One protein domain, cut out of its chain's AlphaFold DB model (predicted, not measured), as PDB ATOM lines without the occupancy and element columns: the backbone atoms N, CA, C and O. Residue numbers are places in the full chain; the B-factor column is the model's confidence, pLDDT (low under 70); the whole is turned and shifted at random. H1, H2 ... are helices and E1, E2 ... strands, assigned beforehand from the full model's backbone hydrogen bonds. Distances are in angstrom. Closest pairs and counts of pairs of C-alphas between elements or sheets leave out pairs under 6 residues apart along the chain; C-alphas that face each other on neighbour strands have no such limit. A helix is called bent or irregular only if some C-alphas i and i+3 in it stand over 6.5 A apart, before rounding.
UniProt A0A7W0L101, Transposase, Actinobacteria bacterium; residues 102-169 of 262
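Overview. This is residues 102 to 169 of the 262 residues of the protein "Transposase" of Actinobacteria bacterium (UniProt A0A7W0L101). A strongly twisted sheet of four strands is covered over one face by the two-stranded hairpin E2-E3, making a small sandwich, two sheets face to face with their strands crossed at 47 degrees; the short helix H1 only grazes the larger sheet. The 68 printed residues hold six named strands, then one named helix: E1 E2 E3 E4 E5 E6 H1. The larger sheet has the order E1 - E4 - E5 - E6, all antiparallel. The class is mostly strand; the whole is compact, with a radius of gyration of the C-alphas of 11.1 A and spans of 32 by 24 by 16 A.

Arrangement. E4, residues 135 to 141, E5, residues 144 to 149, and E6, residues 152 to 158, form a meander, each strand the antiparallel neighbour of the one before, through two hairpins. N 139 and O 146 are 2.9 A apart, N 147 and O 155 2.8 A, both within hydrogen-bond range. Edge strand E1, residues 108 to 111, is antiparallel to E4, with N 110 and O 136 at 2.9 A. In the hairpin of E2, residues 117 to 120, and E3, residues 123 to 126, N 118 and O 125 are 2.9 A apart. The closest C-alphas of E1 and E2, Arg 110 and Ile 118, are 6.4 A apart; E2 and E5 are apart. H1, residues 163 to 168, only grazes the larger sheet with residues 163 to 166; 0 of its 2 O i to N i+4 pairs and 2 of its 3 O i to N i+3 pairs are within range.

Along the chain. E1 begins at C-alpha 108 (341.428, 101.668, 143.295). E4 measures 19.6 A, E6 18.1 A and E5 16.4 A; E1 and E3 measure 10.3 A each, E2 10.0 A. H1, 9.8 A, ends at C-alpha 168 (340.267, 91.454, 143.792) and is only just irregular: C-alphas 164 and 167 are 6.6 A apart.

Size, cuts and confidence. The C-alphas farthest apart, Gln 102 and Arg 114, are 34.6 A apart. The printed part has no cut and no long link. Residues 102 to 106 have pLDDT under 70.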
ATOM      1  N   GLN A 102     336.498  97.300 127.982       43.97
ATOM      2  CA  GLN A 102     337.668  98.222 128.031       43.97
ATOM      3  C   GLN A 102     338.460  98.080 129.333       43.97
ATOM      4  O   GLN A 102     338.077  98.779 130.275       43.97
ATOM      5  N   PRO A 103     339.436  97.152 129.441       44.22
ATOM      6  CA  PRO A 103     339.736  96.392 130.662       44.22
ATOM      7  C   PRO A 103     339.412  97.225 131.886       44.22
ATOM      8  O   PRO A 103     340.251  98.059 132.219       44.22
ATOM      9  N   VAL A 104     338.170  97.109 132.409       48.41
ATOM     10  CA  VAL A 104     337.514  98.164 133.215       48.41
ATOM     11  C   VAL A 104     338.568  98.798 134.082       48.41
ATOM     12  O   VAL A 104     338.995  98.136 135.031       48.41
ATOM     13  N   LYS A 105     339.065  99.988 133.685       56.09
ATOM     14  CA  LYS A 105     340.282 100.560 134.274       56.09
ATOM     15  C   LYS A 105     340.083 100.517 135.769       56.09
ATOM     16  O   LYS A 105     339.229 101.227 136.308       56.09
ATOM     17  N   LYS A 106     340.775  99.585 136.425       68.38
ATOM     18  CA  LYS A 106     340.412  99.214 137.787       68.38
ATOM     19  C   LYS A 106     341.074 100.218 138.694       68.38
ATOM     20  O   LYS A 106     342.209 100.040 139.133       68.38
ATOM     21  N   ILE A 107     340.371 101.327 138.874       78.56
ATOM     22  CA  ILE A 107     340.848 102.469 139.624       78.56
ATOM     23  C   ILE A 107     340.518 102.234 141.091       78.56
ATOM     24  O   ILE A 107     339.365 102.280 141.515       78.56
ATOM     25  N   VAL A 108     341.558 101.999 141.880       85.62
ATOM     26  CA  VAL A 108     341.428 101.668 143.295       85.62
ATOM     27  C   VAL A 108     342.065 102.761 144.133       85.62
ATOM     28  O   VAL A 108     343.207 103.133 143.901       85.62
ATOM     29  N   SER A 109     341.377 103.240 145.170       87.31
ATOM     30  CA  SER A 109     341.979 104.166 146.138       87.31
ATOM     31  C   SER A 109     342.607 103.423 147.325       87.31
ATOM     32  O   SER A 109     342.019 102.485 147.889       87.31
ATOM     33  N   ARG A 110     343.812 103.832 147.739       86.75
ATOM     34  CA  ARG A 110     344.481 103.355 148.960       86.75
ATOM     35  C   ARG A 110     345.095 104.501 149.740       86.75
ATOM     36  O   ARG A 110     345.708 105.395 149.177       86.75
ATOM     37  N   ARG A 111     344.998 104.417 151.066       90.00
ATOM     38  CA  ARG A 111     345.690 105.335 151.970       90.00
ATOM     39  C   ARG A 111     347.128 104.868 152.179       90.00
ATOM     40  O   ARG A 111     347.350 103.691 152.480       90.00
ATOM     41  N   VAL A 112     348.085 105.775 152.030       90.12
ATOM     42  CA  VAL A 112     349.507 105.481 152.232       90.12
ATOM     43  C   VAL A 112     349.789 105.310 153.727       90.12
ATOM     44  O   VAL A 112     349.324 106.091 154.560       90.12
ATOM     45  N   ASP A 113     350.541 104.272 154.092       87.38
ATOM     46  CA  ASP A 113     350.943 104.020 155.474       87.38
ATOM     47  C   ASP A 113     352.051 104.981 155.953       87.38
ATOM     48  O   ASP A 113     352.654 105.725 155.181       87.38
ATOM     49  N   ARG A 114     352.367 104.942 157.257       88.44
ATOM     50  CA  ARG A 114     353.407 105.798 157.869       88.44
ATOM     51  C   ARG A 114     354.811 105.605 157.287       88.44
ATOM     52  O   ARG A 114     355.688 106.439 157.508       88.44
ATOM     53  N   ALA A 115     355.041 104.491 156.597       85.88
ATOM     54  CA  ALA A 115     356.303 104.178 155.950       85.88
ATOM     55  C   ALA A 115     356.300 104.538 154.453       85.88
ATOM     56  O   ALA A 115     357.259 104.211 153.751       85.88
ATOM     57  N   GLY A 116     355.253 105.208 153.958       86.38
ATOM     58  CA  GLY A 116     355.155 105.629 152.566       86.38
ATOM     59  C   GLY A 116     354.779 104.503 151.607       86.38
ATOM     60  O   GLY A 116     355.182 104.546 150.444       86.38
ATOM     61  N   ARG A 117     354.088 103.461 152.086       92.75
ATOM     62  CA  ARG A 117     353.691 102.305 151.275       92.75
ATOM     63  C   ARG A 117     352.183 102.189 151.156       92.75
ATOM     64  O   ARG A 117     351.445 102.515 152.080       92.75
ATOM     65  N   ILE A 118     351.740 101.599 150.060       90.62
ATOM     66  CA  ILE A 118     350.375 101.102 149.892       90.62
ATOM     67  C   ILE A 118     350.381  99.579 149.824       90.62
ATOM     68  O   ILE A 118     351.406  98.964 149.528       90.62
ATOM     69  N   SER A 119     349.237  98.964 150.122       89.25
ATOM     70  CA  SER A 119     349.055  97.514 150.002       89.25
ATOM     71  C   SER A 119     347.956  97.196 148.996       89.25
ATOM     72  O   SER A 119     346.836  97.703 149.108       89.25
ATOM     73  N   ILE A 120     348.277  96.326 148.043       86.94
ATOM     74  CA  ILE A 120     347.355  95.789 147.044       86.94
ATOM     75  C   ILE A 120     347.418  94.272 147.168       86.94
ATOM     76  O   ILE A 120     348.493  93.676 147.078       86.94
ATOM     77  N   LEU A 121     346.270  93.652 147.448       83.44
ATOM     78  CA  LEU A 121     346.173  92.232 147.789       83.44
ATOM     79  C   LEU A 121     347.152  91.856 148.917       83.44
ATOM     80  O   LEU A 121     346.941  92.240 150.067       83.44
ATOM     81  N   LYS A 122     348.215  91.112 148.600       81.44
ATOM     82  CA  LYS A 122     349.264  90.678 149.540       81.44
ATOM     83  C   LYS A 122     350.598  91.406 149.330       81.44
ATOM     84  O   LYS A 122     351.551  91.147 150.061       81.44
ATOM     85  N   HIS A 123     350.673  92.306 148.354       85.88
ATOM     86  CA  HIS A 123     351.899  92.991 147.963       85.88
ATOM     87  C   HIS A 123     351.907  94.436 148.459       85.88
ATOM     88  O   HIS A 123     350.867  95.087 148.573       85.88
ATOM     89  N   ARG A 124     353.104  94.932 148.775       91.06
ATOM     90  CA  ARG A 124     353.325  96.301 149.250       91.06
ATOM     91  C   ARG A 124     354.167  97.054 148.235       91.06
ATOM     92  O   ARG A 124     355.186  96.532 147.789       91.06
ATOM     93  N   TYR A 125     353.757  98.280 147.937       90.75
ATOM     94  CA  TYR A 125     354.387  99.148 146.947       90.75
ATOM     95  C   TYR A 125     354.773 100.470 147.598       90.75
ATOM     96  O   TYR A 125     354.017 101.007 148.408       90.75
ATOM     97  N   HIS A 126     355.964 100.971 147.282       93.31
ATOM     98  CA  HIS A 126     356.466 102.237 147.809       93.31
ATOM     99  C   HIS A 126     355.962 103.404 146.963       93.31
ATOM    100  O   HIS A 126     356.188 103.428 145.762       93.31
ATOM    101  N   VAL A 127     355.313 104.378 147.592       90.25
ATOM    102  CA  VAL A 127     354.790 105.576 146.909       90.25
ATOM    103  C   VAL A 127     355.547 106.825 147.345       90.25
ATOM    104  O   VAL A 127     355.790 107.720 146.551       90.25
ATOM    105  N   GLY A 128     355.974 106.860 148.606       84.94
ATOM    106  CA  GLY A 128     356.699 107.990 149.174       84.94
ATOM    107  C   GLY A 128     356.168 108.337 150.555       84.94
ATOM    108  O   GLY A 128     354.964 108.374 150.792       84.94
ATOM    109  N   ARG A 129     357.076 108.578 151.506       87.31
ATOM    110  CA  ARG A 129     356.705 108.884 152.897       87.31
ATOM    111  C   ARG A 129     356.007 110.238 153.040       87.31
ATOM    112  O   ARG A 129     355.202 110.395 153.949       87.31
ATOM    113  N   HIS A 130     356.287 111.179 152.139       87.50
ATOM    114  CA  HIS A 130     355.662 112.503 152.112       87.50
ATOM    115  C   HIS A 130     354.147 112.447 151.839       87.50
ATOM    116  O   HIS A 130     353.441 113.364 152.229       87.50
ATOM    117  N   LEU A 131     353.643 111.350 151.260       84.94
ATOM    118  CA  LEU A 131     352.211 111.100 151.057       84.94
ATOM    119  C   LEU A 131     351.585 110.273 152.191       84.94
ATOM    120  O   LEU A 131     350.469 109.791 152.053       84.94
ATOM    121  N   SER A 132     352.294 110.039 153.302       88.44
ATOM    122  CA  SER A 132     351.793 109.242 154.430       88.44
ATOM    123  C   SER A 132     350.463 109.785 154.955       88.44
ATOM    124  O   SER A 132     350.402 110.890 155.480       88.44
ATOM    125  N   GLY A 133     349.429 108.948 154.946       81.50
ATOM    126  CA  GLY A 133     348.081 109.337 155.342       81.50
ATOM    127  C   GLY A 133     347.254 109.929 154.203       81.50
ATOM    128  O   GLY A 133     346.040 109.988 154.345       81.50
ATOM    129  N   GLU A 134     347.838 110.268 153.065       86.69
ATOM    130  CA  GLU A 134     347.066 110.701 151.907       86.69
ATOM    131  C   GLU A 134     346.451 109.509 151.173       86.69
ATOM    132  O   GLU A 134     346.910 108.362 151.285       86.69
ATOM    133  N   ALA A 135     345.361 109.775 150.458       89.38
ATOM    134  CA  ALA A 135     344.737 108.811 149.566       89.38
ATOM    135  C   ALA A 135     345.371 108.929 148.179       89.38
ATOM    136  O   ALA A 135     345.426 110.008 147.603       89.38
ATOM    137  N   VAL A 136     345.832 107.805 147.641       91.56
ATOM    138  CA  VAL A 136     346.362 107.715 146.281       91.56
ATOM    139  C   VAL A 136     345.484 106.801 145.445       91.56
ATOM    140  O   VAL A 136     344.881 105.849 145.954       91.56
ATOM    141  N   THR A 137     345.421 107.108 144.164       92.31
ATOM    142  CA  THR A 137     344.668 106.382 143.155       92.31
ATOM    143  C   THR A 137     345.612 105.421 142.449       92.31
ATOM    144  O   THR A 137     346.725 105.801 142.104       92.31
ATOM    145  N   ILE A 138     345.205 104.169 142.274       90.81
ATOM    146  CA  ILE A 138     345.985 103.151 141.574       90.81
ATOM    147  C   ILE A 138     345.213 102.679 140.358       90.81
ATOM    148  O   ILE A 138     344.063 102.275 140.491       90.81
ATOM    149  N   GLU A 139     345.881 102.665 139.216       89.69
ATOM    150  CA  GLU A 139     345.389 102.141 137.949       89.69
ATOM    151  C   GLU A 139     346.284 100.972 137.507       89.69
ATOM    152  O   GLU A 139     347.512 101.092 137.513       89.69
ATOM    153  N   SER A 140     345.676  99.826 137.182       86.00
ATOM    154  CA  SER A 140     346.365  98.656 136.617       86.00
ATOM    155  C   SER A 140     346.204  98.676 135.100       86.00
ATOM    156  O   SER A 140     345.079  98.595 134.612       86.00
ATOM    157  N   ALA A 141     347.309  98.804 134.369       81.69
ATOM    158  CA  ALA A 141     347.343  98.805 132.905       81.69
ATOM    159  C   ALA A 141     348.670  98.205 132.425       81.69
ATOM    160  O   ALA A 141     349.701  98.410 133.061       81.69
ATOM    161  N   ASP A 142     348.644  97.412 131.351       78.38
ATOM    162  CA  ASP A 142     349.842  96.860 130.690       78.38
ATOM    163  C   ASP A 142     350.823  96.109 131.622       78.38
ATOM    164  O   ASP A 142     352.028  96.038 131.391       78.38
ATOM    165  N   GLY A 143     350.318  95.538 132.724       79.12
ATOM    166  CA  GLY A 143     351.143  94.862 133.735       79.12
ATOM    167  C   GLY A 143     351.873  95.799 134.707       79.12
ATOM    168  O   GLY A 143     352.668  95.335 135.532       79.12
ATOM    169  N   LEU A 144     351.575  97.093 134.661       84.50
ATOM    170  CA  LEU A 144     352.056  98.119 135.573       84.50
ATOM    171  C   LEU A 144     350.935  98.619 136.487       84.50
ATOM    172  O   LEU A 144     349.746  98.524 136.199       84.50
ATOM    173  N   LEU A 145     351.353  99.155 137.627       88.31
ATOM    174  CA  LEU A 145     350.525  99.868 138.581       88.31
ATOM    175  C   LEU A 145     350.944 101.333 138.565       88.31
ATOM    176  O   LEU A 145     352.011 101.676 139.085       88.31
ATOM    177  N   HIS A 146     350.099 102.182 137.991       91.25
ATOM    178  CA  HIS A 146     350.259 103.629 138.004       91.25
ATOM    179  C   HIS A 146     349.600 104.188 139.255       91.25
ATOM    180  O   HIS A 146     348.404 104.014 139.472       91.25
ATOM    181  N   ILE A 147     350.387 104.835 140.105       92.50
ATOM    182  CA  ILE A 147     349.926 105.397 141.368       92.50
ATOM    183  C   ILE A 147     349.931 106.909 141.221       92.50
ATOM    184  O   ILE A 147     350.992 107.503 141.036       92.50
ATOM    185  N   SER A 148     348.762 107.531 141.322       91.19
ATOM    186  CA  SER A 148     348.579 108.971 141.214       91.19
ATOM    187  C   SER A 148     348.055 109.595 142.505       91.19
ATOM    188  O   SER A 148     347.323 108.986 143.285       91.19
ATOM    189  N   HIS A 149     348.452 110.839 142.744       89.44
ATOM    190  CA  HIS A 149     347.955 111.684 143.820       89.44
ATOM    191  C   HIS A 149     347.464 112.986 143.190       89.44
ATOM    192  O   HIS A 149     348.209 113.627 142.452       89.44
ATOM    193  N   ASN A 150     346.202 113.351 143.427       86.19
ATOM    194  CA  ASN A 150     345.555 114.516 142.808       86.19
ATOM    195  C   ASN A 150     345.686 114.558 141.270       86.19
ATOM    196  O   ASN A 150     345.904 115.613 140.686       86.19
ATOM    197  N   GLY A 151     345.593 113.397 140.615       78.88
ATOM    198  CA  GLY A 151     345.684 113.279 139.154       78.88
ATOM    199  C   GLY A 151     347.108 113.242 138.584       78.88
ATOM    200  O   GLY A 151     347.264 112.981 137.397       78.88
ATOM    201  N   VAL A 152     348.149 113.426 139.404       83.19
ATOM    202  CA  VAL A 152     349.556 113.352 138.968       83.19
ATOM    203  C   VAL A 152     350.152 112.005 139.360       83.19
ATOM    204  O   VAL A 152     350.060 111.610 140.522       83.19
ATOM    205  N   VAL A 153     350.776 111.292 138.419       89.62
ATOM    206  CA  VAL A 153     351.466 110.022 138.702       89.62
ATOM    207  C   VAL A 153     352.684 110.286 139.586       89.62
ATOM    208  O   VAL A 153     353.601 111.006 139.204       89.62
ATOM    209  N   VAL A 154     352.688 109.690 140.775       88.75
ATOM    210  CA  VAL A 154     353.750 109.819 141.784       88.75
ATOM    211  C   VAL A 154     354.658 108.592 141.839       88.75
ATOM    212  O   VAL A 154     355.800 108.695 142.280       88.75
ATOM    213  N   ALA A 155     354.176 107.426 141.400       84.19
ATOM    214  CA  ALA A 155     354.978 106.211 141.313       84.19
ATOM    215  C   ALA A 155     354.397 105.222 140.293       84.19
ATOM    216  O   ALA A 155     353.182 105.076 140.191       84.19
ATOM    217  N   THR A 156     355.272 104.480 139.614       91.25
ATOM    218  CA  THR A 156     354.900 103.365 138.731       91.25
ATOM    219  C   THR A 156     355.626 102.109 139.195       91.25
ATOM    220  O   THR A 156     356.835 102.143 139.424       91.25
ATOM    221  N   HIS A 157     354.907 100.999 139.348       86.69
ATOM    222  CA  HIS A 157     355.486  99.718 139.768       86.69
ATOM    223  C   HIS A 157     355.068  98.583 138.849       86.69
ATOM    224  O   HIS A 157     353.930  98.545 138.399       86.69
ATOM    225  N   ALA A 158     355.943  97.596 138.663       84.94
ATOM    226  CA  ALA A 158     355.543  96.331 138.058       84.94
ATOM    227  C   ALA A 158     354.523  95.599 138.949       84.94
ATOM    228  O   ALA A 158     354.716  95.463 140.169       84.94
ATOM    229  N   ARG A 159     353.441  95.104 138.342       85.19
ATOM    230  CA  ARG A 159     352.434  94.285 139.022       85.19
ATOM    231  C   ARG A 159     353.071  92.982 139.514       85.19
ATOM    232  O   ARG A 159     353.884  92.373 138.826       85.19
ATOM    233  N   ARG A 160     352.717  92.555 140.732       79.06
ATOM    234  CA  ARG A 160     353.245  91.314 141.347       79.06
ATOM    235  C   ARG A 160     352.189  90.224 141.521       79.06
ATOM    236  O   ARG A 160     352.546  89.090 141.820       79.06
ATOM    237  N   HIS A 161     350.917  90.564 141.349       77.56
ATOM    238  CA  HIS A 161     349.802  89.624 141.306       77.56
ATOM    239  C   HIS A 161     349.409  89.296 139.858       77.56
ATOM    240  O   HIS A 161     349.832  89.971 138.918       77.56
ATOM    241  N   LEU A 162     348.631  88.226 139.680       77.25
ATOM    242  CA  LEU A 162     348.130  87.811 138.367       77.25
ATOM    243  C   LEU A 162     347.082  88.804 137.854       77.25
ATOM    244  O   LEU A 162     346.369  89.404 138.651       77.25
ATOM    245  N   ILE A 163     346.950  88.934 136.533       74.19
ATOM    246  CA  ILE A 163     345.948  89.823 135.920       74.19
ATOM    247  C   ILE A 163     344.514  89.456 136.334       74.19
ATOM    248  O   ILE A 163     343.740  90.337 136.680       74.19
ATOM    249  N   ASP A 164     344.215  88.157 136.454       74.12
ATOM    250  CA  ASP A 164     342.919  87.647 136.934       74.12
ATOM    251  C   ASP A 164     342.609  88.062 138.397       74.12
ATOM    252  O   ASP A 164     341.482  87.928 138.878       74.12
ATOM    253  N   ASP A 165     343.607  88.543 139.153       78.38
ATOM    254  CA  ASP A 165     343.431  89.052 140.516       78.38
ATOM    255  C   ASP A 165     343.192  90.574 140.571       78.38
ATOM    256  O   ASP A 165     342.906  91.085 141.661       78.38
ATOM    257  N   ASP A 166     343.238  91.301 139.444       75.94
ATOM    258  CA  ASP A 166     342.898  92.734 139.390       75.94
ATOM    259  C   ASP A 166     341.462  92.963 139.887       75.94
ATOM    260  O   ASP A 166     341.186  93.901 140.640       75.94
ATOM    261  N   ASP A 167     340.569  91.995 139.655       73.94
ATOM    262  CA  ASP A 167     339.208  92.026 140.186       73.94
ATOM    263  C   ASP A 167     339.098  92.010 141.703       73.94
ATOM    264  O   ASP A 167     338.105  92.437 142.303       73.94
ATOM    265  N   LYS A 168     340.155  91.532 142.347       79.00
ATOM    266  CA  LYS A 168     340.267  91.454 143.792       79.00
ATOM    267  C   LYS A 168     340.937  92.706 144.357       79.00
ATOM    268  O   LYS A 168     340.946  92.845 145.579       79.00
ATOM    269  N   MET A 169     341.453  93.625 143.531       77.31
ATOM    270  CA  MET A 169     342.068  94.872 144.000       77.31
ATOM    271  C   MET A 169     341.069  95.755 144.748       77.31
ATOM    272  O   MET A 169     341.441  96.345 145.756       77.31
TER     273      MET A 169